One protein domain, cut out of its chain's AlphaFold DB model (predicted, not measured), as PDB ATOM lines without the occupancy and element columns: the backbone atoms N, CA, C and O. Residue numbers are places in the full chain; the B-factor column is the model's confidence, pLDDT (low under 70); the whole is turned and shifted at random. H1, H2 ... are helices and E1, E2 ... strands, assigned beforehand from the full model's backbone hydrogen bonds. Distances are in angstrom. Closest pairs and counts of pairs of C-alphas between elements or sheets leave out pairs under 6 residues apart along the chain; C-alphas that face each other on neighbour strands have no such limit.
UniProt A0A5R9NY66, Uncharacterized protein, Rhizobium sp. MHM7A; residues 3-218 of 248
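AT A GLANCE: This is residues 3 to 218 of the 248 residues of an uncharacterized protein of Rhizobium sp. MHM7A (UniProt A0A5R9NY66). A long hairpin of two strands, E3 and E4, makes the spine of this domain, widened into a strongly twisted, branched sheet by E2, E5 and E6 along its length and by E7, E8 and E1 toward the end where E3 turns into E4. H1 lies lengthwise over E4, H2 and H3 graze the sheet, H4 sits near the turn between E3 and E4, and long stretches with no named element wind round this frame. The printed part has 216 residues, under half of them in named elements, with four named helices and eight named strands in the order E1 E2 E3 E4 E5 E6 H1 H2 H3 E7 E8 H4. The class is mixed, helices and strands, and the neighbour strands are antiparallel. The whole is compact, with a radius of gyration of the C-alphas of 18.6 A, yet elongated, spanning 62 by 40 by 32 A.

IN THESE COORDINATES: Begin with the sheet's two long strands. Find C-alpha 69 at (9.726, -70.863, 52.762); from there E3, residues 69 to 80, runs 33.7 A. E4, residues 83 to 95, returns over 37.2 A to C-alpha 95 at (6.383, -70.815, 48.232). The shorter strands are E1, residues 33 to 35; E2, residues 63 to 66; E5, residues 98 to 101; E6, residues 106 to 109; E7, residues 164 to 168, 12.9 A long; and E8, residues 184 to 187. Among the helices, H1 takes residues 111 to 125 and is 21.3 A long, H2 residues 138 to 145, and H3 residues 151 to 159. H4, residues 203 to 217, runs 20.2 A and ends at C-alpha 217, (50.911, -80.947, 34.141).

HOW THE PARTS SIT: Look first at the hairpin of E3 and E4, antiparallel at 161 degrees, where N 76 and O 87 are 2.8 A apart, within hydrogen-bond range. E2, E3, E4 and E5 form a meander, each strand the antiparallel neighbour of the one before. The pairing is staggered: on one side of E3 lie E2, beside residues 69 to 73, and E7, beside residues 76 to 80, with E4 on the other side. Across E2 and E3, N 64 and O 71 are 2.9 A apart; across E3 and E7, N 79 and O 165 are 2.8 A apart. On the side of E4 away from E3 you find E5, with N 98 and O 95 at 3.2 A, and E6, with N 88 and O 108 at 2.8 A. E7 and E8 form a hairpin, with N 168 and O 184 at 2.8 A, and E1 is an edge strand beside E8, with N 35 and O 185 at 2.9 A. H1 is on the sheet at a height of 9.9 A, over E4 and along the strands, at 2 degrees to E4 on the local plane; their closest C-alphas are those of Val 88 and Phe 114, 7.1 A apart. H2 only grazes the sheet with residues 144 to 145, H3 with 153 to 157 and H4 with 206 to 213. H1 and H2 are close but not clearly touching, at a steep tilt of 47 degrees, opposite ways; their closest C-alphas, of Arg 111 and Phe 145, are 6.1 A apart. H3 and H4 are close but not clearly touching and about perpendicular at 78 degrees, with the C-alphas of Val 158 and Val 217 the closest, 7.2 A apart. H1 and H4 are apart. In H1, H2, H3 and H4 every O i to N i+4 pair is within hydrogen-bond range.

THE WHOLE: The two C-alphas farthest apart, of Thr 21 and Ala 129, are 62.3 A from each other. The printed part has no cut. The long links are E1 to E2, H1 to H2, E7 to E8 and E8 to H4, and residues 3 to 32 also hold no named element. The mean pLDDT of the printed part is 83.4; look for values under 70 at residues 14 to 17, 54 to 61, 96 to 100, 127 to 134 and 170 to 182 of this model.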
ATOM      1  N   PHE A   3      44.790 -65.745  29.116       84.50
ATOM      2  CA  PHE A   3      43.502 -66.433  28.992       84.50
ATOM      3  C   PHE A   3      42.885 -66.142  27.622       84.50
ATOM      4  O   PHE A   3      42.947 -64.999  27.171       84.50
ATOM      5  N   ALA A   4      42.301 -67.155  26.977       79.81
ATOM      6  CA  ALA A   4      41.661 -66.999  25.667       79.81
ATOM      7  C   ALA A   4      40.406 -66.118  25.728       79.81
ATOM      8  O   ALA A   4      40.247 -65.186  24.941       79.81
ATOM      9  N   SER A   5      39.505 -66.420  26.667       85.00
ATOM     10  CA  SER A   5      38.247 -65.701  26.839       85.00
ATOM     11  C   SER A   5      37.673 -65.880  28.253       85.00
ATOM     12  O   SER A   5      38.293 -66.480  29.142       85.00
ATOM     13  N   GLY A   6      36.482 -65.316  28.462       86.19
ATOM     14  CA  GLY A   6      35.801 -65.308  29.752       86.19
ATOM     15  C   GLY A   6      36.468 -64.407  30.786       86.19
ATOM     16  O   GLY A   6      37.564 -63.883  30.558       86.19
ATOM     17  N   ARG A   7      35.799 -64.199  31.920       90.25
ATOM     18  CA  ARG A   7      36.360 -63.472  33.068       90.25
ATOM     19  C   ARG A   7      35.991 -64.153  34.372       90.25
ATOM     20  O   ARG A   7      34.815 -64.371  34.634       90.25
ATOM     21  N   ASP A   8      36.990 -64.406  35.205       93.50
ATOM     22  CA  ASP A   8      36.790 -65.011  36.517       93.50
ATOM     23  C   ASP A   8      37.560 -64.286  37.632       93.50
ATOM     24  O   ASP A   8      38.370 -63.386  37.383       93.50
ATOM     25  N   TYR A   9      37.269 -64.646  38.881       94.62
ATOM     26  CA  TYR A   9      37.677 -63.883  40.065       94.62
ATOM     27  C   TYR A   9      39.202 -63.810  40.268       94.62
ATOM     28  O   TYR A   9      39.700 -62.851  40.858       94.62
ATOM     29  N   TYR A  10      39.957 -64.784  39.755       92.12
ATOM     30  CA  TYR A  10      41.419 -64.851  39.862       92.12
ATOM     31  C   TYR A  10      42.164 -64.159  38.706       92.12
ATOM     32  O   TYR A  10      43.385 -64.013  38.756       92.12
ATOM     33  N   ASP A  11      41.469 -63.696  37.662       89.94
ATOM     34  CA  ASP A  11      42.114 -63.180  36.444       89.94
ATOM     35  C   ASP A  11      42.903 -61.883  36.669       89.94
ATOM     36  O   ASP A  11      43.841 -61.577  35.930       89.94
ATOM     37  N   ARG A  12      42.501 -61.096  37.673       84.75
ATOM     38  CA  ARG A  12      43.090 -59.781  37.982       84.75
ATOM     39  C   ARG A  12      44.327 -59.866  38.872       84.75
ATOM     40  O   ARG A  12      44.904 -58.831  39.199       84.75
ATOM     41  N   ILE A  13      44.730 -61.068  39.276       84.81
ATOM     42  CA  ILE A  13      45.860 -61.238  40.179       84.81
ATOM     43  C   ILE A  13      47.168 -60.928  39.453       84.81
ATOM     44  O   ILE A  13      47.584 -61.612  38.517       84.81
ATOM     45  N   LEU A  14      47.839 -59.880  39.928       69.69
ATOM     46  CA  LEU A  14      49.213 -59.547  39.570       69.69
ATOM     47  C   LEU A  14      50.156 -60.420  40.402       69.69
ATOM     48  O   LEU A  14      50.744 -59.973  41.382       69.69
ATOM     49  N   ALA A  15      50.261 -61.699  40.046       62.97
ATOM     50  CA  ALA A  15      51.223 -62.585  40.686       62.97
ATOM     51  C   ALA A  15      52.646 -62.254  40.204       62.97
ATOM     52  O   ALA A  15      52.906 -62.195  38.996       62.97
ATOM     53  N   PHE A  16      53.580 -62.077  41.142       57.31
ATOM     54  CA  PHE A  16      55.010 -62.064  40.830       57.31
ATOM     55  C   PHE A  16      55.389 -63.378  40.129       57.31
ATOM     56  O   PHE A  16      54.965 -64.454  40.546       57.31
ATOM     57  N   GLY A  17      56.157 -63.298  39.037       62.09
ATOM     58  CA  GLY A  17      56.537 -64.481  38.252       62.09
ATOM     59  C   GLY A  17      55.467 -64.983  37.273       62.09
ATOM     60  O   GLY A  17      55.519 -66.137  36.852       62.09
ATOM     61  N   ARG A  18      54.496 -64.143  36.884       71.81
ATOM     62  CA  ARG A  18      53.523 -64.476  35.832       71.81
ATOM     63  C   ARG A  18      54.238 -64.842  34.526       71.81
ATOM     64  O   ARG A  18      54.739 -63.975  33.821       71.81
ATOM     65  N   ASP A  19      54.174 -66.115  34.149       78.69
ATOM     66  CA  ASP A  19      54.673 -66.562  32.847       78.69
ATOM     67  C   ASP A  19      53.667 -66.213  31.742       78.69
ATOM     68  O   ASP A  19      52.627 -66.859  31.590       78.69
ATOM     69  N   GLU A  20      53.923 -65.151  30.984       80.25
ATOM     70  CA  GLU A  20      53.061 -64.734  29.874       80.25
ATOM     71  C   GLU A  20      53.084 -65.669  28.660       80.25
ATOM     72  O   GLU A  20      52.218 -65.539  27.793       80.25
ATOM     73  N   THR A  21      54.027 -66.611  28.600       81.56
ATOM     74  CA  THR A  21      54.089 -67.613  27.530       81.56
ATOM     75  C   THR A  21      53.072 -68.735  27.734       81.56
ATOM     76  O   THR A  21      52.662 -69.371  26.763       81.56
ATOM     77  N   LEU A  22      52.606 -68.947  28.971       83.75
ATOM     78  CA  LEU A  22      51.531 -69.889  29.269       83.75
ATOM     79  C   LEU A  22      50.185 -69.345  28.799       83.75
ATOM     80  O   LEU A  22      49.792 -68.234  29.166       83.75
ATOM     81  N   PHE A  23      49.449 -70.169  28.061       85.81
ATOM     82  CA  PHE A  23      48.121 -69.858  27.553       85.81
ATOM     83  C   PHE A  23      47.112 -70.891  28.051       85.81
ATOM     84  O   PHE A  23      47.302 -72.090  27.845       85.81
ATOM     85  N   PHE A  24      46.048 -70.424  28.703       89.06
ATOM     86  CA  PHE A  24      44.919 -71.257  29.098       89.06
ATOM     87  C   PHE A  24      43.714 -70.951  28.209       89.06
ATOM     88  O   PHE A  24      43.175 -69.837  28.224       89.06
ATOM     89  N   ASP A  25      43.313 -71.955  27.432       87.38
ATOM     90  CA  ASP A  25      42.109 -71.895  26.617       87.38
ATOM     91  C   ASP A  25      40.873 -72.117  27.496       87.38
ATOM     92  O   ASP A  25      40.629 -73.219  27.991       87.38
ATOM     93  N   ARG A  26      40.139 -71.027  27.733       91.31
ATOM     94  CA  ARG A  26      38.939 -70.962  28.570       91.31
ATOM     95  C   ARG A  26      37.830 -70.270  27.793       91.31
ATOM     96  O   ARG A  26      38.085 -69.268  27.119       91.31
ATOM     97  N   SER A  27      36.608 -70.764  27.949       89.62
ATOM     98  CA  SER A  27      35.391 -70.213  27.348       89.62
ATOM     99  C   SER A  27      34.522 -69.473  28.366       89.62
ATOM    100  O   SER A  27      34.575 -69.748  29.562       89.62
ATOM    101  N   GLN A  28      33.690 -68.550  27.882       88.62
ATOM    102  CA  GLN A  28      32.551 -68.047  28.657       88.62
ATOM    103  C   GLN A  28      31.587 -69.194  28.979       88.62
ATOM    104  O   GLN A  28      31.345 -70.018  28.100       88.62
ATOM    105  N   PHE A  29      30.976 -69.207  30.163       86.94
ATOM    106  CA  PHE A  29      30.100 -70.279  30.645       86.94
ATOM    107  C   PHE A  29      28.985 -70.630  29.671       86.94
ATOM    108  O   PHE A  29      28.804 -71.791  29.323       86.94
ATOM    109  N   ALA A  30      28.325 -69.616  29.111       84.50
ATOM    110  CA  ALA A  30      27.266 -69.798  28.118       84.50
ATOM    111  C   ALA A  30      27.722 -70.491  26.814       84.50
ATOM    112  O   ALA A  30      26.889 -70.905  26.014       84.50
ATOM    113  N   LYS A  31      29.033 -70.576  26.568       86.12
ATOM    114  CA  LYS A  31      29.652 -71.195  25.386       86.12
ATOM    115  C   LYS A  31      30.611 -72.325  25.758       86.12
ATOM    116  O   LYS A  31      31.307 -72.840  24.886       86.12
ATOM    117  N   ALA A  32      30.710 -72.660  27.043       89.25
ATOM    118  CA  ALA A  32      31.642 -73.661  27.513       89.25
ATOM    119  C   ALA A  32      31.238 -75.035  26.987       89.25
ATOM    120  O   ALA A  32      30.056 -75.357  26.852       89.25
ATOM    121  N   ARG A  33      32.243 -75.863  26.693       91.75
ATOM    122  CA  ARG A  33      32.003 -77.238  26.268       91.75
ATOM    123  C   ARG A  33      31.337 -77.993  27.414       91.75
ATOM    124  O   ARG A  33      31.916 -78.107  28.492       91.75
ATOM    125  N   TYR A  34      30.161 -78.539  27.142       91.00
ATOM    126  CA  TYR A  34      29.470 -79.458  28.032       91.00
ATOM    127  C   TYR A  34      29.807 -80.904  27.663       91.00
ATOM    128  O   TYR A  34      29.910 -81.236  26.480       91.00
ATOM    129  N   VAL A  35      29.971 -81.754  28.671       90.94
ATOM    130  CA  VAL A  35      30.035 -83.212  28.524       90.94
ATOM    131  C   VAL A  35      29.094 -83.867  29.529       90.94
ATOM    132  O   VAL A  35      28.924 -83.384  30.648       90.94
ATOM    133  N   THR A  36      28.471 -84.970  29.140       88.19
ATOM    134  CA  THR A  36      27.632 -85.775  30.035       88.19
ATOM    135  C   THR A  36      28.467 -86.490  31.097       88.19
ATOM    136  O   THR A  36      29.675 -86.657  30.941       88.19
ATOM    137  N   GLY A  37      27.818 -86.980  32.159       84.75
ATOM    138  CA  GLY A  37      28.472 -87.835  33.156       84.75
ATOM    139  C   GLY A  37      29.124 -89.084  32.553       84.75
ATOM    140  O   GLY A  37      30.220 -89.438  32.961       84.75
ATOM    141  N   LYS A  38      28.524 -89.663  31.503       84.00
ATOM    142  CA  LYS A  38      29.062 -90.832  30.786       84.00
ATOM    143  C   LYS A  38      30.302 -90.522  29.949       84.00
ATOM    144  O   LYS A  38      31.149 -91.387  29.757       84.00
ATOM    145  N   GLU A  39      30.373 -89.315  29.393       88.62
ATOM    146  CA  GLU A  39      31.535 -88.842  28.630       88.62
ATOM    147  C   GLU A  39      32.655 -88.353  29.555       88.62
ATOM    148  O   GLU A  39      33.837 -88.409  29.203       88.62
ATOM    149  N   ALA A  40      32.286 -87.865  30.738       88.62
ATOM    150  CA  ALA A  40      33.224 -87.509  31.781       88.62
ATOM    151  C   ALA A  40      33.826 -88.775  32.407       88.62
ATOM    152  O   ALA A  40      33.123 -89.658  32.876       88.62
ATOM    153  N   GLY A  41      35.152 -88.861  32.472       88.12
ATOM    154  CA  GLY A  41      35.854 -89.986  33.102       88.12
ATOM    155  C   GLY A  41      35.961 -89.875  34.621       88.12
ATOM    156  O   GLY A  41      36.830 -90.514  35.210       88.12
ATOM    157  N   PHE A  42      35.133 -89.037  35.251       91.56
ATOM    158  CA  PHE A  42      35.124 -88.888  36.700       91.56
ATOM    159  C   PHE A  42      34.446 -90.093  37.338       91.56
ATOM    160  O   PHE A  42      33.307 -90.418  37.013       91.56
ATOM    161  N   THR A  43      35.112 -90.735  38.294       87.62
ATOM    162  CA  THR A  43      34.572 -91.951  38.912       87.62
ATOM    163  C   THR A  43      33.397 -91.656  39.844       87.62
ATOM    164  O   THR A  43      32.566 -92.538  40.070       87.62
ATOM    165  N   LYS A  44      33.282 -90.415  40.350       86.00
ATOM    166  CA  LYS A  44      32.099 -89.920  41.072       86.00
ATOM    167  C   LYS A  44      31.818 -88.441  40.801       86.00
ATOM    168  O   LYS A  44      32.698 -87.589  40.925       86.00
ATOM    169  N   GLY A  45      30.553 -88.133  40.518       86.44
ATOM    170  CA  GLY A  45      30.015 -86.770  40.530       86.44
ATOM    171  C   GLY A  45      29.405 -86.378  41.884       86.44
ATOM    172  O   GLY A  45      29.446 -87.169  42.831       86.44
ATOM    173  N   PRO A  46      28.841 -85.161  42.006       88.69
ATOM    174  CA  PRO A  46      27.970 -84.836  43.133       88.69
ATOM    175  C   PRO A  46      26.790 -85.822  43.209       88.69
ATOM    176  O   PRO A  46      26.315 -86.288  42.169       88.69
ATOM    177  N   PRO A  47      26.284 -86.138  44.416       87.25
ATOM    178  CA  PRO A  47      25.030 -86.871  44.543       87.25
ATOM    179  C   PRO A  47      23.882 -86.052  43.935       87.25
ATOM    180  O   PRO A  47      23.920 -84.830  43.969       87.25
ATOM    181  N   GLY A  48      22.841 -86.695  43.401       82.19
ATOM    182  CA  GLY A  48      21.690 -85.972  42.829       82.19
ATOM    183  C   GLY A  48      20.837 -85.228  43.868       82.19
ATOM    184  O   GLY A  48      20.100 -84.307  43.527       82.19
ATOM    185  N   SER A  49      20.939 -85.615  45.139       83.75
ATOM    186  CA  SER A  49      20.241 -84.998  46.265       83.75
ATOM    187  C   SER A  49      21.074 -85.097  47.540       83.75
ATOM    188  O   SER A  49      21.983 -85.923  47.650       83.75
ATOM    189  N   LEU A  50      20.739 -84.252  48.512       85.69
ATOM    190  CA  LEU A  50      21.158 -84.404  49.897       85.69
ATOM    191  C   LEU A  50      20.004 -85.006  50.695       85.69
ATOM    192  O   LEU A  50      18.872 -84.532  50.591       85.69
ATOM    193  N   ASP A  51      20.300 -86.038  51.478       82.25
ATOM    194  CA  ASP A  51      19.292 -86.767  52.240       82.25
ATOM    195  C   ASP A  51      19.226 -86.226  53.671       82.25
ATOM    196  O   ASP A  51      20.181 -86.343  54.442       82.25
ATOM    197  N   PHE A  52      18.079 -85.662  54.037       78.06
ATOM    198  CA  PHE A  52      17.762 -85.247  55.402       78.06
ATOM    199  C   PHE A  52      17.045 -86.390  56.149       78.06
ATOM    200  O   PHE A  52      16.541 -87.337  55.531       78.06
ATOM    201  N   LYS A  53      17.085 -86.388  57.486       71.69
ATOM    202  CA  LYS A  53      16.367 -87.362  58.328       71.69
ATOM    203  C   LYS A  53      14.839 -87.112  58.298       71.69
ATOM    204  O   LYS A  53      14.360 -86.251  57.569       71.69
ATOM    205  N   GLY A  54      14.075 -87.952  58.999       62.00
ATOM    206  CA  GLY A  54      12.656 -87.733  59.303       62.00
ATOM    207  C   GLY A  54      11.574 -88.277  58.383       62.00
ATOM    208  O   GLY A  54      11.833 -88.739  57.269       62.00
ATOM    209  N   ASP A  55      10.332 -88.203  58.871       51.47
ATOM    210  CA  ASP A  55       9.125 -88.775  58.241       51.47
ATOM    211  C   ASP A  55       8.760 -88.124  56.894       51.47
ATOM    212  O   ASP A  55       7.960 -88.658  56.124       51.47
ATOM    213  N   MET A  56       9.399 -87.001  56.548       45.47
ATOM    214  CA  MET A  56       9.307 -86.375  55.223       45.47
ATOM    215  C   MET A  56      10.471 -86.723  54.276       45.47
ATOM    216  O   MET A  56      10.476 -86.263  53.136       45.47
ATOM    217  N   SER A  57      11.415 -87.584  54.679       49.44
ATOM    218  CA  SER A  57      12.581 -87.994  53.867       49.44
ATOM    219  C   SER A  57      12.241 -88.775  52.586       49.44
ATOM    220  O   SER A  57      13.090 -88.931  51.707       49.44
ATOM    221  N   TRP A  58      10.991 -89.227  52.417       46.66
ATOM    222  CA  TRP A  58      10.509 -89.798  51.151       46.66
ATOM    223  C   TRP A  58      10.353 -88.744  50.045       46.66
ATOM    224  O   TRP A  58      10.361 -89.083  48.857       46.66
ATOM    225  N   ARG A  59      10.289 -87.455  50.400       46.84
ATOM    226  CA  ARG A  59      10.552 -86.363  49.465       46.84
ATOM    227  C   ARG A  59      12.066 -86.270  49.292       46.84
ATOM    228  O   ARG A  59      12.729 -85.539  50.011       46.84
ATOM    229  N   LYS A  60      12.606 -86.998  48.307       50.75
ATOM    230  CA  LYS A  60      13.999 -86.917  47.806       50.75
ATOM    231  C   LYS A  60      14.358 -85.543  47.206       50.75
ATOM    232  O   LYS A  60      15.097 -85.447  46.230       50.75
ATOM    233  N   TYR A  61      13.782 -84.475  47.731       55.72
ATOM    234  CA  TYR A  61      14.083 -83.116  47.348       55.72
ATOM    235  C   TYR A  61      15.040 -82.606  48.401       55.72
ATOM    236  O   TYR A  61      14.722 -82.586  49.584       55.72
ATOM    237  N   ALA A  62      16.244 -82.280  47.956       72.94
ATOM    238  CA  ALA A  62      17.303 -81.742  48.778       72.94
ATOM    239  C   ALA A  62      16.877 -80.357  49.291       72.94
ATOM    240  O   ALA A  62      17.260 -79.338  48.734       72.94
ATOM    241  N   GLY A  63      15.994 -80.311  50.283       77.25
ATOM    242  CA  GLY A  63      15.420 -79.075  50.772       77.25
ATOM    243  C   GLY A  63      14.520 -79.236  51.986       77.25
ATOM    244  O   GLY A  63      14.014 -80.315  52.279       77.25
ATOM    245  N   LEU A  64      14.350 -78.133  52.707       79.50
ATOM    246  CA  LEU A  64      13.579 -78.036  53.944       79.50
ATOM    247  C   LEU A  64      12.500 -76.967  53.765       79.50
ATOM    248  O   LEU A  64      12.727 -75.973  53.084       79.50
ATOM    249  N   THR A  65      11.326 -77.146  54.366       78.81
ATOM    250  CA  THR A  65      10.301 -76.091  54.406       78.81
ATOM    251  C   THR A  65      10.179 -75.557  55.824       78.81
ATOM    252  O   THR A  65       9.894 -76.321  56.741       78.81
ATOM    253  N   ILE A  66      10.389 -74.254  55.997       78.62
ATOM    254  CA  ILE A  66      10.342 -73.559  57.287       78.62
ATOM    255  C   ILE A  66       9.510 -72.295  57.094       78.62
ATOM    256  O   ILE A  66       9.800 -71.510  56.197       78.62
ATOM    257  N   ASN A  67       8.468 -72.094  57.906       79.38
ATOM    258  CA  ASN A  67       7.622 -70.892  57.848       79.38
ATOM    259  C   ASN A  67       7.125 -70.559  56.423       79.38
ATOM    260  O   ASN A  67       7.185 -69.415  55.984       79.38
ATOM    261  N   ASN A  68       6.662 -71.580  55.688       78.81
ATOM    262  CA  ASN A  68       6.212 -71.495  54.289       78.81
ATOM    263  C   ASN A  68       7.305 -71.131  53.257       78.81
ATOM    264  O   ASN A  68       6.995 -70.973  52.080       78.81
ATOM    265  N   ARG A  69       8.579 -71.059  53.658       81.94
ATOM    266  CA  ARG A  69       9.726 -70.863  52.762       81.94
ATOM    267  C   ARG A  69      10.416 -72.198  52.495       81.94
ATOM    268  O   ARG A  69      10.672 -72.965  53.421       81.94
ATOM    269  N   GLU A  70      10.716 -72.480  51.234       84.12
ATOM    270  CA  GLU A  70      11.477 -73.656  50.812       84.12
ATOM    271  C   GLU A  70      12.964 -73.297  50.702       84.12
ATOM    272  O   GLU A  70      13.346 -72.405  49.949       84.12
ATOM    273  N   TYR A  71      13.800 -74.020  51.439       87.75
ATOM    274  CA  TYR A  71      15.256 -73.949  51.422       87.75
ATOM    275  C   TYR A  71      15.768 -75.119  50.596       87.75
ATOM    276  O   TYR A  71      15.848 -76.232  51.103       87.75
ATOM    277  N   LYS A  72      16.090 -74.894  49.325       87.62
ATOM    278  CA  LYS A  72      16.555 -75.931  48.403       87.62
ATOM    279  C   LYS A  72      18.079 -75.944  48.326       87.62
ATOM    280  O   LYS A  72      18.693 -74.990  47.860       87.62
ATOM    281  N   TYR A  73      18.679 -77.057  48.715       90.12
ATOM    282  CA  TYR A  73      20.109 -77.334  48.705       90.12
ATOM    283  C   TYR A  73      20.495 -78.194  47.504       90.12
ATOM    284  O   TYR A  73      20.120 -79.354  47.410       90.12
ATOM    285  N   THR A  74      21.292 -77.662  46.590       91.00
ATOM    286  CA  THR A  74      21.772 -78.404  45.421       91.00
ATOM    287  C   THR A  74      23.267 -78.678  45.575       91.00
ATOM    288  O   THR A  74      24.033 -77.723  45.721       91.00
ATOM    289  N   PRO A  75      23.711 -79.944  45.584       93.06
ATOM    290  CA  PRO A  75      25.126 -80.281  45.678       93.06
ATOM    291  C   PRO A  75      25.857 -79.993  44.360       93.06
ATOM    292  O   PRO A  75      25.344 -80.254  43.276       93.06
ATOM    293  N   TYR A  76      27.082 -79.490  44.470       94.19
ATOM    294  CA  TYR A  76      27.962 -79.159  43.355       94.19
ATOM    295  C   TYR A  76      29.379 -79.660  43.605       94.19
ATOM    296  O   TYR A  76      29.853 -79.739  44.741       94.19
ATOM    297  N   VAL A  77      30.078 -79.951  42.515       96.19
ATOM    298  CA  VAL A  77      31.507 -80.239  42.503       96.19
ATOM    299  C   VAL A  77      32.184 -79.362  41.462       96.19
ATOM    300  O   VAL A  77      31.721 -79.238  40.329       96.19
ATOM    301  N   VAL A  78      33.317 -78.793  41.851       97.50
ATOM    302  CA  VAL A  78      34.256 -78.134  40.952       97.50
ATOM    303  C   VAL A  78      35.563 -78.905  40.995       97.50
ATOM    304  O   VAL A  78      36.168 -79.063  42.053       97.50
ATOM    305  N   TRP A  79      36.015 -79.363  39.836       97.94
ATOM    306  CA  TRP A  79      37.404 -79.737  39.638       97.94
ATOM    307  C   TRP A  79      38.179 -78.506  39.202       97.94
ATOM    308  O   TRP A  79      37.806 -77.857  38.226       97.94
ATOM    309  N   PHE A  80      39.250 -78.180  39.914       98.06
ATOM    310  CA  PHE A  80      40.101 -77.036  39.629       98.06
ATOM    311  C   PHE A  80      41.561 -77.453  39.762       98.06
ATOM    312  O   PHE A  80      42.006 -77.825  40.843       98.06
ATOM    313  N   ALA A  81      42.307 -77.386  38.661       96.94
ATOM    314  CA  ALA A  81      43.733 -77.695  38.618       96.94
ATOM    315  C   ALA A  81      44.085 -79.082  39.208       96.94
ATOM    316  O   ALA A  81      45.068 -79.224  39.927       96.94
ATOM    317  N   GLY A  82      43.254 -80.094  38.927       96.12
ATOM    318  CA  GLY A  82      43.420 -81.461  39.439       96.12
ATOM    319  C   GLY A  82      42.917 -81.679  40.870       96.12
ATOM    320  O   GLY A  82      42.924 -82.801  41.359       96.12
ATOM    321  N   GLU A  83      42.437 -80.642  41.550       97.06
ATOM    322  CA  GLU A  83      41.844 -80.760  42.880       97.06
ATOM    323  C   GLU A  83      40.322 -80.705  42.809       97.06
ATOM    324  O   GLU A  83      39.745 -80.057  41.934       97.06
ATOM    325  N   ARG A  84      39.662 -81.384  43.749       97.00
ATOM    326  CA  ARG A  84      38.206 -81.434  43.831       97.00
ATOM    327  C   ARG A  84      37.703 -80.602  44.996       97.00
ATOM    328  O   ARG A  84      38.099 -80.811  46.138       97.00
ATOM    329  N   PHE A  85      36.730 -79.752  44.707       97.75
ATOM    330  CA  PHE A  85      36.044 -78.912  45.670       97.75
ATOM    331  C   PHE A  85      34.556 -79.242  45.648       97.75
ATOM    332  O   PHE A  85      33.915 -79.188  44.600       97.75
ATOM    333  N   ALA A  86      34.005 -79.589  46.806       97.12
ATOM    334  CA  ALA A  86      32.577 -79.817  46.972       97.12
ATOM    335  C   ALA A  86      31.909 -78.586  47.588       97.12
ATOM    336  O   ALA A  86      32.446 -77.966  48.512       97.12
ATOM    337  N   GLY A  87      30.722 -78.258  47.090       96.31
ATOM    338  CA  GLY A  87      29.916 -77.164  47.602       96.31
ATOM    339  C   GLY A  87      28.427 -77.451  47.522       96.31
ATOM    340  O   GLY A  87      27.989 -78.417  46.899       96.31
ATOM    341  N   VAL A  88      27.646 -76.599  48.172       95.25
ATOM    342  CA  VAL A  88      26.185 -76.652  48.166       95.25
ATOM    343  C   VAL A  88      25.648 -75.272  47.812       95.25
ATOM    344  O   VAL A  88      25.997 -74.286  48.464       95.25
ATOM    345  N   ARG A  89      24.793 -75.210  46.787       95.12
ATOM    346  CA  ARG A  89      23.999 -74.026  46.442       95.12
ATOM    347  C   ARG A  89      22.694 -74.058  47.224       95.12
ATOM    348  O   ARG A  89      21.964 -75.039  47.131       95.12
ATOM    349  N   LEU A  90      22.381 -72.995  47.951       93.44
ATOM    350  CA  LEU A  90      21.083 -72.780  48.578       93.44
ATOM    351  C   LEU A  90      20.273 -71.784  47.753       93.44
ATOM    352  O   LEU A  90      20.711 -70.662  47.516       93.44
ATOM    353  N   GLU A  91      19.072 -72.196  47.370       91.25
ATOM    354  CA  GLU A  91      18.017 -71.320  46.872       91.25
ATOM    355  C   GLU A  91      16.904 -71.252  47.910       91.25
ATOM    356  O   GLU A  91      16.418 -72.290  48.359       91.25
ATOM    357  N   ILE A  92      16.472 -70.042  48.259       89.94
ATOM    358  CA  ILE A  92      15.302 -69.832  49.114       89.94
ATOM    359  C   ILE A  92      14.133 -69.412  48.225       89.94
ATOM    360  O   ILE A  92      14.285 -68.553  47.351       89.94
ATOM    361  N   ARG A  93      12.974 -70.040  48.419       86.25
ATOM    362  CA  ARG A  93      11.736 -69.763  47.680       86.25
ATOM    363  C   ARG A  93      10.621 -69.456  48.670       86.25
ATOM    364  O   ARG A  93      10.443 -70.171  49.649       86.25
ATOM    365  N   GLU A  94       9.847 -68.408  48.410       81.19
ATOM    366  CA  GLU A  94       8.738 -67.967  49.277       81.19
ATOM    367  C   GLU A  94       7.523 -68.902  49.273       81.19
ATOM    368  O   GLU A  94       6.646 -68.782  50.123       81.19
ATOM    369  N   SER A  95       7.444 -69.819  48.310       70.62
ATOM    370  CA  SER A  95       6.383 -70.815  48.232       70.62
ATOM    371  C   SER A  95       6.856 -72.018  47.429       70.62
ATOM    372  O   SER A  95       7.438 -71.855  46.359       70.62
ATOM    373  N   CYS A  96       6.522 -73.231  47.875       63.91
ATOM    374  CA  CYS A  96       6.755 -74.452  47.095       63.91
ATOM    375  C   CYS A  96       5.927 -74.507  45.794       63.91
ATOM    376  O   CYS A  96       6.197 -75.330  44.922       63.91
ATOM    377  N   TRP A  97       4.934 -73.621  45.648       65.00
ATOM    378  CA  TRP A  97       4.069 -73.525  44.472       65.00
ATOM    379  C   TRP A  97       4.534 -72.473  43.456       65.00
ATOM    380  O   TRP A  97       4.088 -72.505  42.311       65.00
ATOM    381  N   TYR A  98       5.443 -71.566  43.841       63.41
ATOM    382  CA  TYR A  98       5.980 -70.530  42.960       63.41
ATOM    383  C   TYR A  98       7.501 -70.681  42.817       63.41
ATOM    384  O   TYR A  98       8.240 -70.478  43.776       63.41
ATOM    385  N   PRO A  99       8.010 -71.002  41.616       59.91
ATOM    386  CA  PRO A  99       9.380 -71.486  41.445       59.91
ATOM    387  C   PRO A  99      10.457 -70.393  41.471       59.91
ATOM    388  O   PRO A  99      11.628 -70.707  41.256       59.91
ATOM    389  N   ARG A 100      10.098 -69.117  41.664       67.81
ATOM    390  CA  ARG A 100      11.081 -68.031  41.607       67.81
ATOM    391  C   ARG A 100      11.860 -67.966  42.925       67.81
ATOM    392  O   ARG A 100      11.224 -67.915  43.977       67.81
ATOM    393  N   PRO A 101      13.204 -67.955  42.881       73.25
ATOM    394  CA  PRO A 101      14.005 -67.646  44.056       73.25
ATOM    395  C   PRO A 101      13.578 -66.287  44.610       73.25
ATOM    396  O   PRO A 101      13.434 -65.331  43.847       73.25
ATOM    397  N   SER A 102      13.356 -66.210  45.919       74.19
ATOM    398  CA  SER A 102      13.079 -64.940  46.595       74.19
ATOM    399  C   SER A 102      14.359 -64.169  46.913       74.19
ATOM    400  O   SER A 102      14.310 -62.985  47.226       74.19
ATOM    401  N   GLU A 103      15.506 -64.848  46.858       85.31
ATOM    402  CA  GLU A 103      16.815 -64.327  47.243       85.31
ATOM    403  C   GLU A 103      17.899 -64.819  46.276       85.31
ATOM    404  O   GLU A 103      17.735 -65.844  45.604       85.31
ATOM    405  N   GLU A 104      19.020 -64.094  46.225       88.38
ATOM    406  CA  GLU A 104      20.212 -64.524  45.493       88.38
ATOM    407  C   GLU A 104      20.738 -65.861  46.045       88.38
ATOM    408  O   GLU A 104      20.786 -66.042  47.270       88.38
ATOM    409  N   PRO A 105      21.167 -66.803  45.183       91.56
ATOM    410  CA  PRO A 105      21.670 -68.087  45.642       91.56
ATOM    411  C   PRO A 105      22.884 -67.940  46.560       91.56
ATOM    412  O   PRO A 105      23.859 -67.249  46.249       91.56
ATOM    413  N   GLN A 106      22.861 -68.662  47.673       95.06
ATOM    414  CA  GLN A 106      23.984 -68.723  48.603       95.06
ATOM    415  C   GLN A 106      24.832 -69.963  48.323       95.06
ATOM    416  O   GLN A 106      24.320 -71.004  47.920       95.06
ATOM    417  N   TRP A 107      26.140 -69.862  48.554       96.56
ATOM    418  CA  TRP A 107      27.086 -70.950  48.308       96.56
ATOM    419  C   TRP A 107      27.872 -71.292  49.567       96.56
ATOM    420  O   TRP A 107      28.499 -70.416  50.174       96.56
ATOM    421  N   PHE A 108      27.880 -72.582  49.897       97.06
ATOM    422  CA  PHE A 108      28.635 -73.160  51.003       97.06
ATOM    423  C   PHE A 108      29.685 -74.109  50.441       97.06
ATOM    424  O   PHE A 108      29.357 -75.193  49.964       97.06
ATOM    425  N   TRP A 109      30.945 -73.684  50.468       97.50
ATOM    426  CA  TRP A 109      32.072 -74.480  49.997       97.50
ATOM    427  C   TRP A 109      32.747 -75.174  51.175       97.50
ATOM    428  O   TRP A 109      33.151 -74.517  52.132       97.50
ATOM    429  N   GLY A 110      32.867 -76.498  51.092       96.00
ATOM    430  CA  GLY A 110      33.374 -77.325  52.182       96.00
ATOM    431  C   GLY A 110      32.317 -77.712  53.222       96.00
ATOM    432  O   GLY A 110      31.272 -77.073  53.382       96.00
ATOM    433  N   ARG A 111      32.615 -78.805  53.927       95.44
ATOM    434  CA  ARG A 111      31.719 -79.452  54.888       95.44
ATOM    435  C   ARG A 111      31.360 -78.533  56.051       95.44
ATOM    436  O   ARG A 111      30.182 -78.366  56.354       95.44
ATOM    437  N   ASP A 112      32.362 -77.909  56.661       95.19
ATOM    438  CA  ASP A 112      32.184 -77.111  57.877       95.19
ATOM    439  C   ASP A 112      31.300 -75.888  57.640       95.19
ATOM    440  O   ASP A 112      30.399 -75.621  58.432       95.19
ATOM    441  N   ALA A 113      31.495 -75.187  56.519       95.62
ATOM    442  CA  ALA A 113      30.682 -74.028  56.157       95.62
ATOM    443  C   ALA A 113      29.202 -74.404  55.987       95.62
ATOM    444  O   ALA A 113      28.315 -73.694  56.458       95.62
ATOM    445  N   PHE A 114      28.933 -75.541  55.340       94.69
ATOM    446  CA  PHE A 114      27.569 -76.016  55.140       94.69
ATOM    447  C   PHE A 114      26.924 -76.510  56.443       94.69
ATOM    448  O   PHE A 114      25.778 -76.176  56.735       94.69
ATOM    449  N   VAL A 115      27.662 -77.257  57.268       91.94
ATOM    450  CA  VAL A 115      27.170 -77.731  58.570       91.94
ATOM    451  C   VAL A 115      26.912 -76.562  59.523       91.94
ATOM    452  O   VAL A 115      25.904 -76.572  60.226       91.94
ATOM    453  N   ALA A 116      27.775 -75.544  59.535       91.62
ATOM    454  CA  ALA A 116      27.568 -74.333  60.326       91.62
ATOM    455  C   ALA A 116      26.278 -73.606  59.920       91.62
ATOM    456  O   ALA A 116      25.506 -73.214  60.792       91.62
ATOM    457  N   HIS A 117      25.999 -73.504  58.615       92.75
ATOM    458  CA  HIS A 117      24.734 -72.962  58.113       92.75
ATOM    459  C   HIS A 117      23.522 -73.751  58.613       92.75
ATOM    460  O   HIS A 117      22.578 -73.165  59.132       92.75
ATOM    461  N   LEU A 118      23.547 -75.083  58.496       88.19
ATOM    462  CA  LEU A 118      22.439 -75.923  58.961       88.19
ATOM    463  C   LEU A 118      22.203 -75.790  60.472       88.19
ATOM    464  O   LEU A 118      21.053 -75.769  60.901       88.19
ATOM    465  N   LYS A 119      23.272 -75.667  61.270       86.31
ATOM    466  CA  LYS A 119      23.175 -75.429  62.718       86.31
ATOM    467  C   LYS A 119      22.542 -74.076  63.034       86.31
ATOM    468  O   LYS A 119      21.593 -74.037  63.803       86.31
ATOM    469  N   ALA A 120      23.005 -73.004  62.394       88.81
ATOM    470  CA  ALA A 120      22.437 -71.671  62.589       88.81
ATOM    471  C   ALA A 120      20.951 -71.627  62.194       88.81
ATOM    472  O   ALA A 120      20.120 -71.122  62.945       88.81
ATOM    473  N   LEU A 121      20.599 -72.237  61.055       85.69
ATOM    474  CA  LEU A 121      19.209 -72.353  60.613       85.69
ATOM    475  C   LEU A 121      18.358 -73.139  61.623       85.69
ATOM    476  O   LEU A 121      17.200 -72.787  61.854       85.69
ATOM    477  N   HIS A 122      18.932 -74.191  62.215       79.69
ATOM    478  CA  HIS A 122      18.272 -74.986  63.242       79.69
ATOM    479  C   HIS A 122      17.988 -74.160  64.507       79.69
ATOM    480  O   HIS A 122      16.842 -74.086  64.943       79.69
ATOM    481  N   GLU A 123      19.013 -73.496  65.046       83.75
ATOM    482  CA  GLU A 123      18.931 -72.667  66.256       83.75
ATOM    483  C   GLU A 123      17.924 -71.515  66.118       83.75
ATOM    484  O   GLU A 123      17.212 -71.192  67.068       83.75
ATOM    485  N   GLU A 124      17.828 -70.911  64.931       84.56
ATOM    486  CA  GLU A 124      16.909 -69.799  64.669       84.56
ATOM    487  C   GLU A 124      15.439 -70.244  64.587       84.56
ATOM    488  O   GLU A 124      14.544 -69.518  65.026       84.56
ATOM    489  N   ASN A 125      15.169 -71.429  64.029       77.69
ATOM    490  CA  ASN A 125      13.818 -71.790  63.587       77.69
ATOM    491  C   ASN A 125      13.164 -72.930  64.373       77.69
ATOM    492  O   ASN A 125      11.940 -73.060  64.337       77.69
ATOM    493  N   PHE A 126      13.934 -73.751  65.085       72.31
ATOM    494  CA  PHE A 126      13.417 -74.950  65.737       72.31
ATOM    495  C   PHE A 126      13.703 -74.884  67.241       72.31
ATOM    496  O   PHE A 126      14.816 -75.122  67.697       72.31
ATOM    497  N   LYS A 127      12.679 -74.548  68.035       60.28
ATOM    498  CA  LYS A 127      12.759 -74.545  69.504       60.28
ATOM    499  C   LYS A 127      12.366 -75.916  70.048       60.28
ATOM    500  O   LYS A 127      11.212 -76.291  69.879       60.28
ATOM    501  N   GLU A 128      13.320 -76.615  70.671       55.66
ATOM    502  CA  GLU A 128      13.243 -77.775  71.601       55.66
ATOM    503  C   GLU A 128      12.346 -78.997  71.274       55.66
ATOM    504  O   GLU A 128      12.562 -80.051  71.859       55.66
ATOM    505  N   ALA A 129      11.393 -78.931  70.341       49.97
ATOM    506  CA  ALA A 129      10.382 -79.971  70.102       49.97
ATOM    507  C   ALA A 129      10.465 -80.637  68.715       49.97
ATOM    508  O   ALA A 129       9.632 -81.480  68.389       49.97
ATOM    509  N   TRP A 130      11.447 -80.272  67.884       48.97
ATOM    510  CA  TRP A 130      11.766 -81.013  66.660       48.97
ATOM    511  C   TRP A 130      12.946 -81.937  66.927       48.97
ATOM    512  O   TRP A 130      14.109 -81.579  66.735       48.97
ATOM    513  N   ASP A 131      12.618 -83.132  67.398       49.59
ATOM    514  CA  ASP A 131      13.569 -84.217  67.574       49.59
ATOM    515  C   ASP A 131      13.951 -84.757  66.174       49.59
ATOM    516  O   ASP A 131      13.127 -85.281  65.432       49.59
ATOM    517  N   GLN A 132      15.222 -84.597  65.802       49.78
ATOM    518  CA  GLN A 132      15.982 -85.454  64.867       49.78
ATOM    519  C   GLN A 132      15.675 -85.417  63.356       49.78
ATOM    520  O   GLN A 132      16.534 -85.835  62.572       49.78
ATOM    521  N   ASP A 133      14.551 -84.855  62.921       48.69
ATOM    522  CA  ASP A 133      14.074 -85.004  61.536       48.69
ATOM    523  C   ASP A 133      14.619 -83.976  60.525       48.69
ATOM    524  O   ASP A 133      14.629 -84.229  59.329       48.69
ATOM    525  N   ALA A 134      15.161 -82.836  60.960       55.44
ATOM    526  CA  ALA A 134      15.744 -81.832  60.051       55.44
ATOM    527  C   ALA A 134      17.272 -81.957  59.874       55.44
ATOM    528  O   ALA A 134      17.905 -81.126  59.221       55.44
ATOM    529  N   VAL A 135      17.890 -82.986  60.462       71.31
ATOM    530  CA  VAL A 135      19.345 -83.175  60.419       71.31
ATOM    531  C   VAL A 135      19.730 -83.894  59.130       71.31
ATOM    532  O   VAL A 135      19.171 -84.941  58.800       71.31
ATOM    533  N   ILE A 136      20.704 -83.358  58.393       82.56
ATOM    534  CA  ILE A 136      21.261 -84.053  57.230       82.56
ATOM    535  C   ILE A 136      21.902 -85.384  57.654       82.56
ATOM    536  O   ILE A 136      22.569 -85.469  58.686       82.56
ATOM    537  N   ARG A 137      21.692 -86.445  56.871       85.38
ATOM    538  CA  ARG A 137      22.325 -87.744  57.118       85.38
ATOM    539  C   ARG A 137      23.833 -87.638  56.917       85.38
ATOM    540  O   ARG A 137      24.297 -87.111  55.904       85.38
ATOM    541  N   GLU A 138      24.589 -88.206  57.845       88.12
ATOM    542  CA  GLU A 138      26.052 -88.231  57.804       88.12
ATOM    543  C   GLU A 138      26.561 -88.906  56.521       88.12
ATOM    544  O   GLU A 138      27.456 -88.404  55.849       88.12
ATOM    545  N   GLU A 139      25.899 -89.972  56.069       88.56
ATOM    546  CA  GLU A 139      26.224 -90.652  54.813       88.56
ATOM    547  C   GLU A 139      25.996 -89.754  53.588       88.56
ATOM    548  O   GLU A 139      26.615 -89.946  52.541       88.56
ATOM    549  N   SER A 140      25.087 -88.778  53.678       88.00
ATOM    550  CA  SER A 140      24.884 -87.780  52.626       88.00
ATOM    551  C   SER A 140      26.013 -86.755  52.595       88.00
ATOM    552  O   SER A 140      26.459 -86.390  51.507       88.00
ATOM    553  N   LEU A 141      26.491 -86.317  53.764       90.94
ATOM    554  CA  LEU A 141      27.660 -85.444  53.864       90.94
ATOM    555  C   LEU A 141      28.903 -86.154  53.328       90.94
ATOM    556  O   LEU A 141      29.571 -85.618  52.447       90.94
ATOM    557  N   ASN A 142      29.151 -87.388  53.769       92.94
ATOM    558  CA  ASN A 142      30.334 -88.151  53.383       92.94
ATOM    559  C   ASN A 142      30.348 -88.442  51.874       92.94
ATOM    560  O   ASN A 142      31.382 -88.317  51.221       92.94
ATOM    561  N   ARG A 143      29.185 -88.747  51.273       90.38
ATOM    562  CA  ARG A 143      29.065 -88.924  49.813       90.38
ATOM    563  C   ARG A 143      29.487 -87.686  49.018       90.38
ATOM    564  O   ARG A 143      30.040 -87.840  47.930       90.38
ATOM    565  N   LEU A 144      29.218 -86.482  49.523       93.00
ATOM    566  CA  LEU A 144      29.572 -85.238  48.840       93.00
ATOM    567  C   LEU A 144      31.003 -84.783  49.170       93.00
ATOM    568  O   LEU A 144      31.780 -84.491  48.255       93.00
ATOM    569  N   PHE A 145      31.346 -84.692  50.453       95.50
ATOM    570  CA  PHE A 145      32.548 -84.003  50.922       95.50
ATOM    571  C   PHE A 145      33.773 -84.909  51.068       95.50
ATOM    572  O   PHE A 145      34.879 -84.432  50.827       95.50
ATOM    573  N   ASP A 146      33.603 -86.200  51.351       94.06
ATOM    574  CA  ASP A 146      34.727 -87.080  51.721       94.06
ATOM    575  C   ASP A 146      35.318 -87.836  50.518       94.06
ATOM    576  O   ASP A 146      36.105 -88.775  50.657       94.06
ATOM    577  N   TYR A 147      34.941 -87.451  49.299       92.56
ATOM    578  CA  TYR A 147      35.498 -88.052  48.094       92.56
ATOM    579  C   TYR A 147      36.882 -87.477  47.772       92.56
ATOM    580  O   TYR A 147      37.012 -86.303  47.409       92.56
ATOM    581  N   ALA A 148      37.895 -88.341  47.837       92.94
ATOM    582  CA  ALA A 148      39.252 -88.050  47.395       92.94
ATOM    583  C   ALA A 148      39.415 -88.318  45.883       92.94
ATOM    584  O   ALA A 148      38.964 -89.362  45.406       92.94
ATOM    585  N   PRO A 149      40.086 -87.422  45.132       94.00
ATOM    586  CA  PRO A 149      40.430 -87.662  43.735       94.00
ATOM    587  C   PRO A 149      41.181 -88.972  43.503       94.00
ATOM    588  O   PRO A 149      42.151 -89.283  44.195       94.00
ATOM    589  N   THR A 150      40.760 -89.721  42.489       95.88
ATOM    590  CA  THR A 150      41.447 -90.934  42.039       95.88
ATOM    591  C   THR A 150      42.411 -90.627  40.898       95.88
ATOM    592  O   THR A 150      42.245 -89.649  40.171       95.88
ATOM    593  N   LYS A 151      43.394 -91.509  40.671       95.69
ATOM    594  CA  LYS A 151      44.277 -91.402  39.499       95.69
ATOM    595  C   LYS A 151      43.480 -91.361  38.189       95.69
ATOM    596  O   LYS A 151      43.842 -90.613  37.295       95.69
ATOM    597  N   THR A 152      42.381 -92.110  38.096       96.19
ATOM    598  CA  THR A 152      41.504 -92.128  36.919       96.19
ATOM    599  C   THR A 152      40.886 -90.759  36.636       96.19
ATOM    600  O   THR A 152      40.911 -90.325  35.485       96.19
ATOM    601  N   ASP A 153      40.408 -90.053  37.668       96.00
ATOM    602  CA  ASP A 153      39.871 -88.692  37.512       96.00
ATOM    603  C   ASP A 153      40.938 -87.757  36.930       96.00
ATOM    604  O   ASP A 153      40.704 -87.027  35.964       96.00
ATOM    605  N   ILE A 154      42.138 -87.823  37.512       96.75
ATOM    606  CA  ILE A 154      43.273 -86.984  37.141       96.75
ATOM    607  C   ILE A 154      43.755 -87.289  35.722       96.75
ATOM    608  O   ILE A 154      43.916 -86.370  34.922       96.75
ATOM    609  N   ASP A 155      43.945 -88.563  35.386       95.75
ATOM    610  CA  ASP A 155      44.378 -88.998  34.059       95.75
ATOM    611  C   ASP A 155      43.386 -88.548  32.984       95.75
ATOM    612  O   ASP A 155      43.798 -88.059  31.932       95.75
ATOM    613  N   TRP A 156      42.079 -88.658  33.251       96.19
ATOM    614  CA  TRP A 156      41.060 -88.179  32.321       96.19
ATOM    615  C   TRP A 156      41.151 -86.665  32.119       96.19
ATOM    616  O   TRP A 156      41.102 -86.202  30.974       96.19
ATOM    617  N   MET A 157      41.338 -85.887  33.193       96.81
ATOM    618  CA  MET A 157      41.530 -84.439  33.085       96.81
ATOM    619  C   MET A 157      42.771 -84.096  32.258       96.81
ATOM    620  O   MET A 157      42.701 -83.224  31.393       96.81
ATOM    621  N   VAL A 158      43.889 -84.792  32.475       95.69
ATOM    622  CA  VAL A 158      45.133 -84.581  31.720       95.69
ATOM    623  C   VAL A 158      44.941 -84.921  30.243       95.69
ATOM    624  O   VAL A 158      45.206 -84.074  29.387       95.69
ATOM    625  N   ALA A 159      44.402 -86.106  29.945       94.56
ATOM    626  CA  ALA A 159      44.160 -86.572  28.582       94.56
ATOM    627  C   ALA A 159      43.232 -85.631  27.793       94.56
ATOM    628  O   ALA A 159      43.426 -85.418  26.598       94.56
ATOM    629  N   ASN A 160      42.256 -85.016  28.468       94.69
ATOM    630  CA  ASN A 160      41.298 -84.090  27.858       94.69
ATOM    631  C   ASN A 160      41.683 -82.610  28.012       94.69
ATOM    632  O   ASN A 160      40.903 -81.733  27.635       94.69
ATOM    633  N   ARG A 161      42.875 -82.314  28.550       94.44
ATOM    634  CA  ARG A 161      43.376 -80.950  28.805       94.44
ATOM    635  C   ARG A 161      42.400 -80.090  29.622       94.44
ATOM    636  O   ARG A 161      42.222 -78.896  29.366       94.44
ATOM    637  N   VAL A 162      41.763 -80.700  30.613       96.38
ATOM    638  CA  VAL A 162      40.812 -80.052  31.516       96.38
ATOM    639  C   VAL A 162      41.566 -79.476  32.709       96.38
ATOM    640  O   VAL A 162      42.262 -80.179  33.441       96.38
ATOM    641  N   ALA A 163      41.420 -78.173  32.910       96.94
ATOM    642  CA  ALA A 163      41.893 -77.477  34.099       96.94
ATOM    643  C   ALA A 163      40.740 -77.102  35.036       96.94
ATOM    644  O   ALA A 163      40.950 -77.024  36.242       96.94
ATOM    645  N   ILE A 164      39.538 -76.889  34.496       98.00
ATOM    646  CA  ILE A 164      38.334 -76.570  35.269       98.00
ATOM    647  C   ILE A 164      37.196 -77.467  34.782       98.00
ATOM    648  O   ILE A 164      36.957 -77.530  33.579       98.00
ATOM    649  N   ALA A 165      36.481 -78.130  35.688       97.38
ATOM    650  CA  ALA A 165      35.208 -78.780  35.382       97.38
ATOM    651  C   ALA A 165      34.172 -78.425  36.451       97.38
ATOM    652  O   ALA A 165      34.387 -78.688  37.631       97.38
ATOM    653  N   ILE A 166      33.052 -77.834  36.040       96.00
ATOM    654  CA  ILE A 166      31.959 -77.425  36.929       96.00
ATOM    655  C   ILE A 166      30.794 -78.383  36.711       96.00
ATOM    656  O   ILE A 166      30.292 -78.487  35.589       96.00
ATOM    657  N   SER A 167      30.363 -79.083  37.761       94.19
ATOM    658  CA  SER A 167      29.198 -79.964  37.673       94.19
ATOM    659  C   SER A 167      27.933 -79.159  37.378       94.19
ATOM    660  O   SER A 167      27.731 -78.092  37.953       94.19
ATOM    661  N   SER A 168      27.057 -79.703  36.548       86.81
ATOM    662  CA  SER A 168      25.742 -79.151  36.239       86.81
ATOM    663  C   SER A 168      24.657 -79.948  36.957       86.81
ATOM    664  O   SER A 168      24.651 -81.178  36.899       86.81
ATOM    665  N   ASP A 169      23.710 -79.246  37.574       71.56
ATOM    666  CA  ASP A 169      22.415 -79.792  37.998       71.56
ATOM    667  C   ASP A 169      21.414 -79.897  36.828       71.56
ATOM    668  O   ASP A 169      20.353 -80.495  36.989       71.56
ATOM    669  N   HIS A 170      21.738 -79.333  35.655       59.72
ATOM    670  CA  HIS A 170      20.877 -79.342  34.469       59.72
ATOM    671  C   HIS A 170      21.206 -80.498  33.514       59.72
ATOM    672  O   HIS A 170      22.325 -80.603  32.991       59.72
ATOM    673  N   HIS A 171      20.171 -81.289  33.222       54.53
ATOM    674  CA  HIS A 171      20.013 -82.146  32.046       54.53
ATOM    675  C   HIS A 171      19.564 -81.283  30.869       54.53
ATOM    676  O   HIS A 171      18.367 -81.101  30.664       54.53
ATOM    677  N   TYR A 172      20.493 -80.710  30.106       42.62
ATOM    678  CA  TYR A 172      20.120 -79.962  28.904       42.62
ATOM    679  C   TYR A 172      20.833 -80.516  27.672       42.62
ATOM    680  O   TYR A 172      22.003 -80.241  27.428       42.62
ATOM    681  N   HIS A 173      20.087 -81.291  26.885       38.19
ATOM    682  CA  HIS A 173      20.408 -81.641  25.503       38.19
ATOM    683  C   HIS A 173      19.211 -81.247  24.622       38.19
ATOM    684  O   HIS A 173      18.358 -82.075  24.312       38.19
ATOM    685  N   GLY A 174      19.123 -79.971  24.235       48.50
ATOM    686  CA  GLY A 174      18.038 -79.477  23.371       48.50
ATOM    687  C   GLY A 174      16.635 -79.604  23.988       48.50
ATOM    688  O   GLY A 174      16.479 -79.483  25.200       48.50
ATOM    689  N   ASP A 175      15.626 -79.853  23.145       38.97
ATOM    690  CA  ASP A 175      14.194 -79.872  23.503       38.97
ATOM    691  C   ASP A 175      13.725 -81.142  24.249       38.97
ATOM    692  O   ASP A 175      12.528 -81.311  24.489       38.97
ATOM    693  N   GLN A 176      14.621 -82.074  24.602       41.16
ATOM    694  CA  GLN A 176      14.232 -83.363  25.189       41.16
ATOM    695  C   GLN A 176      14.921 -83.636  26.529       41.16
ATOM    696  O   GLN A 176      16.130 -83.848  26.623       41.16
ATOM    697  N   TYR A 177      14.105 -83.681  27.584       45.66
ATOM    698  CA  TYR A 177      14.490 -84.107  28.925       45.66
ATOM    699  C   TYR A 177      14.627 -85.638  28.965       45.66
ATOM    700  O   TYR A 177      13.628 -86.355  28.981       45.66
ATOM    701  N   TYR A 178      15.860 -86.149  28.994       44.22
ATOM    702  CA  TYR A 178      16.135 -87.568  29.240       44.22
ATOM    703  C   TYR A 178      16.705 -87.767  30.647       44.22
ATOM    704  O   TYR A 178      17.679 -87.123  31.038       44.22
ATOM    705  N   GLY A 179      16.101 -88.690  31.404       46.12
ATOM    706  CA  GLY A 179      16.457 -89.027  32.784       46.12
ATOM    707  C   GLY A 179      17.795 -89.757  32.923       46.12
ATOM    708  O   GLY A 179      17.827 -90.934  33.271       46.12
ATOM    709  N   SER A 180      18.907 -89.070  32.659       50.19
ATOM    710  CA  SER A 180      20.226 -89.530  33.106       50.19
ATOM    711  C   SER A 180      20.328 -89.359  34.623       50.19
ATOM    712  O   SER A 180      19.927 -88.337  35.160       50.19
ATOM    713  N   THR A 181      20.870 -90.324  35.353       59.31
ATOM    714  CA  THR A 181      21.106 -90.177  36.801       59.31
ATOM    715  C   THR A 181      22.405 -89.440  37.125       59.31
ATOM    716  O   THR A 181      22.692 -89.204  38.295       59.31
ATOM    717  N   GLU A 182      23.209 -89.100  36.114       69.56
ATOM    718  CA  GLU A 182      24.564 -88.580  36.295       69.56
ATOM    719  C   GLU A 182      24.669 -87.090  35.930       69.56
ATOM    720  O   GLU A 182      24.151 -86.688  34.881       69.56
ATOM    721  N   PRO A 183      25.358 -86.278  36.752       77.62
ATOM    722  CA  PRO A 183      25.574 -84.862  36.479       77.62
ATOM    723  C   PRO A 183      26.504 -84.675  35.275       77.62
ATOM    724  O   PRO A 183      27.512 -85.373  35.136       77.62
ATOM    725  N   GLY A 184      26.175 -83.717  34.408       89.81
ATOM    726  CA  GLY A 184      27.079 -83.266  33.347       89.81
ATOM    727  C   GLY A 184      28.083 -82.226  33.837       89.81
ATOM    728  O   GLY A 184      28.033 -81.796  34.990       89.81
ATOM    729  N   TRP A 185      28.990 -81.806  32.958       93.94
ATOM    730  CA  TRP A 185      30.134 -80.965  33.310       93.94
ATOM    731  C   TRP A 185      30.413 -79.901  32.257       93.94
ATOM    732  O   TRP A 185      30.580 -80.215  31.080       93.94
ATOM    733  N   TYR A 186      30.548 -78.653  32.698       94.56
ATOM    734  CA  TYR A 186      31.096 -77.568  31.888       94.56
ATOM    735  C   TYR A 186      32.613 -77.528  32.050       94.56
ATOM    736  O   TYR A 186      33.119 -77.369  33.164       94.56
ATOM    737  N   LEU A 187      33.339 -77.682  30.946       95.88
ATOM    738  CA  LEU A 187      34.796 -77.787  30.930       95.88
ATOM    739  C   LEU A 187      35.448 -76.456  30.556       95.88
ATOM    740  O   LEU A 187      34.984 -75.766  29.650       95.88
ATOM    741  N   ASN A 188      36.562 -76.140  31.223       96.06
ATOM    742  CA  ASN A 188      37.401 -74.960  31.001       96.06
ATOM    743  C   ASN A 188      36.561 -73.691  30.813       96.06
ATOM    744  O   ASN A 188      36.690 -72.960  29.830       96.06
ATOM    745  N   SER A 189      35.670 -73.469  31.772       93.25
ATOM    746  CA  SER A 189      34.691 -72.395  31.759       93.25
ATOM    747  C   SER A 189      35.079 -71.274  32.720       93.25
ATOM    748  O   SER A 189      35.731 -71.531  33.732       93.25
ATOM    749  N   ASP A 190      34.654 -70.045  32.429       89.50
ATOM    750  CA  ASP A 190      34.435 -69.050  33.482       89.50
ATOM    751  C   ASP A 190      33.131 -69.356  34.246       89.50
ATOM    752  O   ASP A 190      32.401 -70.284  33.901       89.50
ATOM    753  N   GLY A 191      32.856 -68.637  35.327       91.88
ATOM    754  CA  GLY A 191      31.615 -68.786  36.098       91.88
ATOM    755  C   GLY A 191      31.837 -69.150  37.560       91.88
ATOM    756  O   GLY A 191      30.899 -69.080  38.352       91.88
ATOM    757  N   LEU A 192      33.079 -69.424  37.964       96.00
ATOM    758  CA  LEU A 192      33.413 -69.691  39.364       96.00
ATOM    759  C   LEU A 192      33.127 -68.466  40.253       96.00
ATOM    760  O   LEU A 192      32.699 -68.612  41.399       96.00
ATOM    761  N   SER A 193      33.262 -67.253  39.709       94.75
ATOM    762  CA  SER A 193      32.857 -66.008  40.367       94.75
ATOM    763  C   SER A 193      31.359 -65.966  40.685       94.75
ATOM    764  O   SER A 193      30.995 -65.506  41.764       94.75
ATOM    765  N   ALA A 194      30.492 -66.447  39.786       92.94
ATOM    766  CA  ALA A 194      29.042 -66.481  40.016       92.94
ATOM    767  C   ALA A 194      28.661 -67.506  41.097       92.94
ATOM    768  O   ALA A 194      27.643 -67.366  41.768       92.94
ATOM    769  N   MET A 195      29.517 -68.509  41.311       95.06
ATOM    770  CA  MET A 195      29.368 -69.502  42.372       95.06
ATOM    771  C   MET A 195      30.029 -69.086  43.700       95.06
ATOM    772  O   MET A 195      30.126 -69.886  44.632       95.06
ATOM    773  N   GLY A 196      30.580 -67.870  43.791       95.75
ATOM    774  CA  GLY A 196      31.314 -67.419  44.976       95.75
ATOM    775  C   GLY A 196      32.520 -68.303  45.330       95.75
ATOM    776  O   GLY A 196      32.882 -68.398  46.504       95.75
ATOM    777  N   PHE A 197      33.137 -68.960  44.340       97.62
ATOM    778  CA  PHE A 197      34.190 -69.966  44.545       97.62
ATOM    779  C   PHE A 197      35.458 -69.412  45.214       97.62
ATOM    780  O   PHE A 197      36.220 -70.164  45.814       97.62
ATOM    781  N   ALA A 198      35.638 -68.088  45.225       97.00
ATOM    782  CA  ALA A 198      36.688 -67.417  45.990       97.00
ATOM    783  C   ALA A 198      36.674 -67.757  47.498       97.00
ATOM    784  O   ALA A 198      37.704 -67.630  48.154       97.00
ATOM    785  N   LYS A 199      35.529 -68.203  48.046       96.62
ATOM    786  CA  LYS A 199      35.423 -68.709  49.426       96.62
ATOM    787  C   LYS A 199      36.046 -70.100  49.611       96.62
ATOM    788  O   LYS A 199      36.458 -70.422  50.717       96.62
ATOM    789  N   ALA A 200      36.082 -70.919  48.558       97.38
ATOM    790  CA  ALA A 200      36.706 -72.245  48.565       97.38
ATOM    791  C   ALA A 200      38.214 -72.153  48.316       97.38
ATOM    792  O   ALA A 200      39.007 -72.834  48.960       97.38
ATOM    793  N   LEU A 201      38.592 -71.315  47.351       97.62
ATOM    794  CA  LEU A 201      39.965 -71.141  46.915       97.62
ATOM    795  C   LEU A 201      40.196 -69.677  46.558       97.62
ATOM    796  O   LEU A 201      39.660 -69.172  45.568       97.62
ATOM    797  N   GLU A 202      41.000 -69.000  47.370       96.06
ATOM    798  CA  GLU A 202      41.233 -67.569  47.222       96.06
ATOM    799  C   GLU A 202      41.930 -67.227  45.881       96.06
ATOM    800  O   GLU A 202      42.622 -68.076  45.305       96.06
ATOM    801  N   PRO A 203      41.728 -66.005  45.348       95.25
ATOM    802  CA  PRO A 203      42.164 -65.616  44.005       95.25
ATOM    803  C   PRO A 203      43.631 -65.922  43.648       95.25
ATOM    804  O   PRO A 203      43.912 -66.381  42.540       95.25
ATOM    805  N   TYR A 204      44.576 -65.651  44.545       93.75
ATOM    806  CA  TYR A 204      46.005 -65.832  44.314       93.75
ATOM    807  C   TYR A 204      46.377 -67.314  44.231       93.75
ATOM    808  O   TYR A 204      46.998 -67.734  43.254       93.75
ATOM    809  N   SER A 205      45.923 -68.121  45.186       95.31
ATOM    810  CA  SER A 205      46.093 -69.576  45.201       95.31
ATOM    811  C   SER A 205      45.431 -70.226  43.991       95.31
ATOM    812  O   SER A 205      46.032 -71.101  43.368       95.31
ATOM    813  N   ALA A 206      44.237 -69.769  43.601       96.06
ATOM    814  CA  ALA A 206      43.573 -70.212  42.378       96.06
ATOM    815  C   ALA A 206      44.434 -69.929  41.140       96.06
ATOM    816  O   ALA A 206      44.691 -70.830  40.340       96.06
ATOM    817  N   PHE A 207      44.952 -68.706  41.007       94.31
ATOM    818  CA  PHE A 207      45.833 -68.350  39.899       94.31
ATOM    819  C   PHE A 207      47.113 -69.201  39.877       94.31
ATOM    820  O   PHE A 207      47.493 -69.714  38.820       94.31
ATOM    821  N   GLN A 208      47.771 -69.373  41.027       93.06
ATOM    822  CA  GLN A 208      49.004 -70.152  41.135       93.06
ATOM    823  C   GLN A 208      48.787 -71.624  40.780       93.06
ATOM    824  O   GLN A 208      49.501 -72.142  39.917       93.06
ATOM    825  N   LYS A 209      47.782 -72.277  41.380       95.50
ATOM    826  CA  LYS A 209      47.440 -73.680  41.097       95.50
ATOM    827  C   LYS A 209      47.114 -73.876  39.624       95.50
ATOM    828  O   LYS A 209      47.660 -74.773  38.986       95.50
ATOM    829  N   LEU A 210      46.298 -72.992  39.048       95.12
ATOM    830  CA  LEU A 210      45.947 -73.063  37.633       95.12
ATOM    831  C   LEU A 210      47.175 -72.898  36.733       95.12
ATOM    832  O   LEU A 210      47.348 -73.659  35.785       95.12
ATOM    833  N   SER A 211      48.061 -71.945  37.040       92.31
ATOM    834  CA  SER A 211      49.284 -71.726  36.264       92.31
ATOM    835  C   SER A 211      50.229 -72.927  36.323       92.31
ATOM    836  O   SER A 211      50.805 -73.294  35.298       92.31
ATOM    837  N   GLN A 212      50.393 -73.545  37.496       92.69
ATOM    838  CA  GLN A 212      51.216 -74.744  37.673       92.69
ATOM    839  C   GLN A 212      50.611 -75.953  36.959       92.69
ATOM    840  O   GLN A 212      51.324 -76.686  36.277       92.69
ATOM    841  N   TRP A 213      49.295 -76.134  37.052       95.19
ATOM    842  CA  TRP A 213      48.591 -77.210  36.363       95.19
ATOM    843  C   TRP A 213      48.705 -77.085  34.846       95.19
ATOM    844  O   TRP A 213      49.128 -78.021  34.172       95.19
ATOM    845  N   VAL A 214      48.399 -75.907  34.298       92.75
ATOM    846  CA  VAL A 214      48.456 -75.661  32.853       92.75
ATOM    847  C   VAL A 214      49.893 -75.774  32.336       92.75
ATOM    848  O   VAL A 214      50.131 -76.459  31.341       92.75
ATOM    849  N   GLY A 215      50.858 -75.134  33.002       90.06
ATOM    850  CA  GLY A 215      52.249 -75.072  32.544       90.06
ATOM    851  C   GLY A 215      53.105 -76.296  32.862       90.06
ATOM    852  O   GLY A 215      54.046 -76.579  32.129       90.06
ATOM    853  N   GLY A 216      52.794 -77.017  33.937       90.44
ATOM    854  CA  GLY A 216      53.554 -78.183  34.387       90.44
ATOM    855  C   GLY A 216      52.900 -79.500  33.993       90.44
ATOM    856  O   GLY A 216      53.548 -80.348  33.390       90.44
ATOM    857  N   VAL A 217      51.610 -79.663  34.301       92.50
ATOM    858  CA  VAL A 217      50.911 -80.947  34.141       92.50
ATOM    859  C   VAL A 217      50.328 -81.094  32.735       92.50
ATOM    860  O   VAL A 217      50.658 -82.032  32.017       92.50
ATOM    861  N   LEU A 218      49.515 -80.134  32.281       91.25
ATOM    862  CA  LEU A 218      48.853 -80.209  30.969       91.25
ATOM    863  C   LEU A 218      49.795 -79.929  29.787       91.25
ATOM    864  O   LEU A 218      49.438 -80.146  28.626       91.25
TER     865      LEU A 218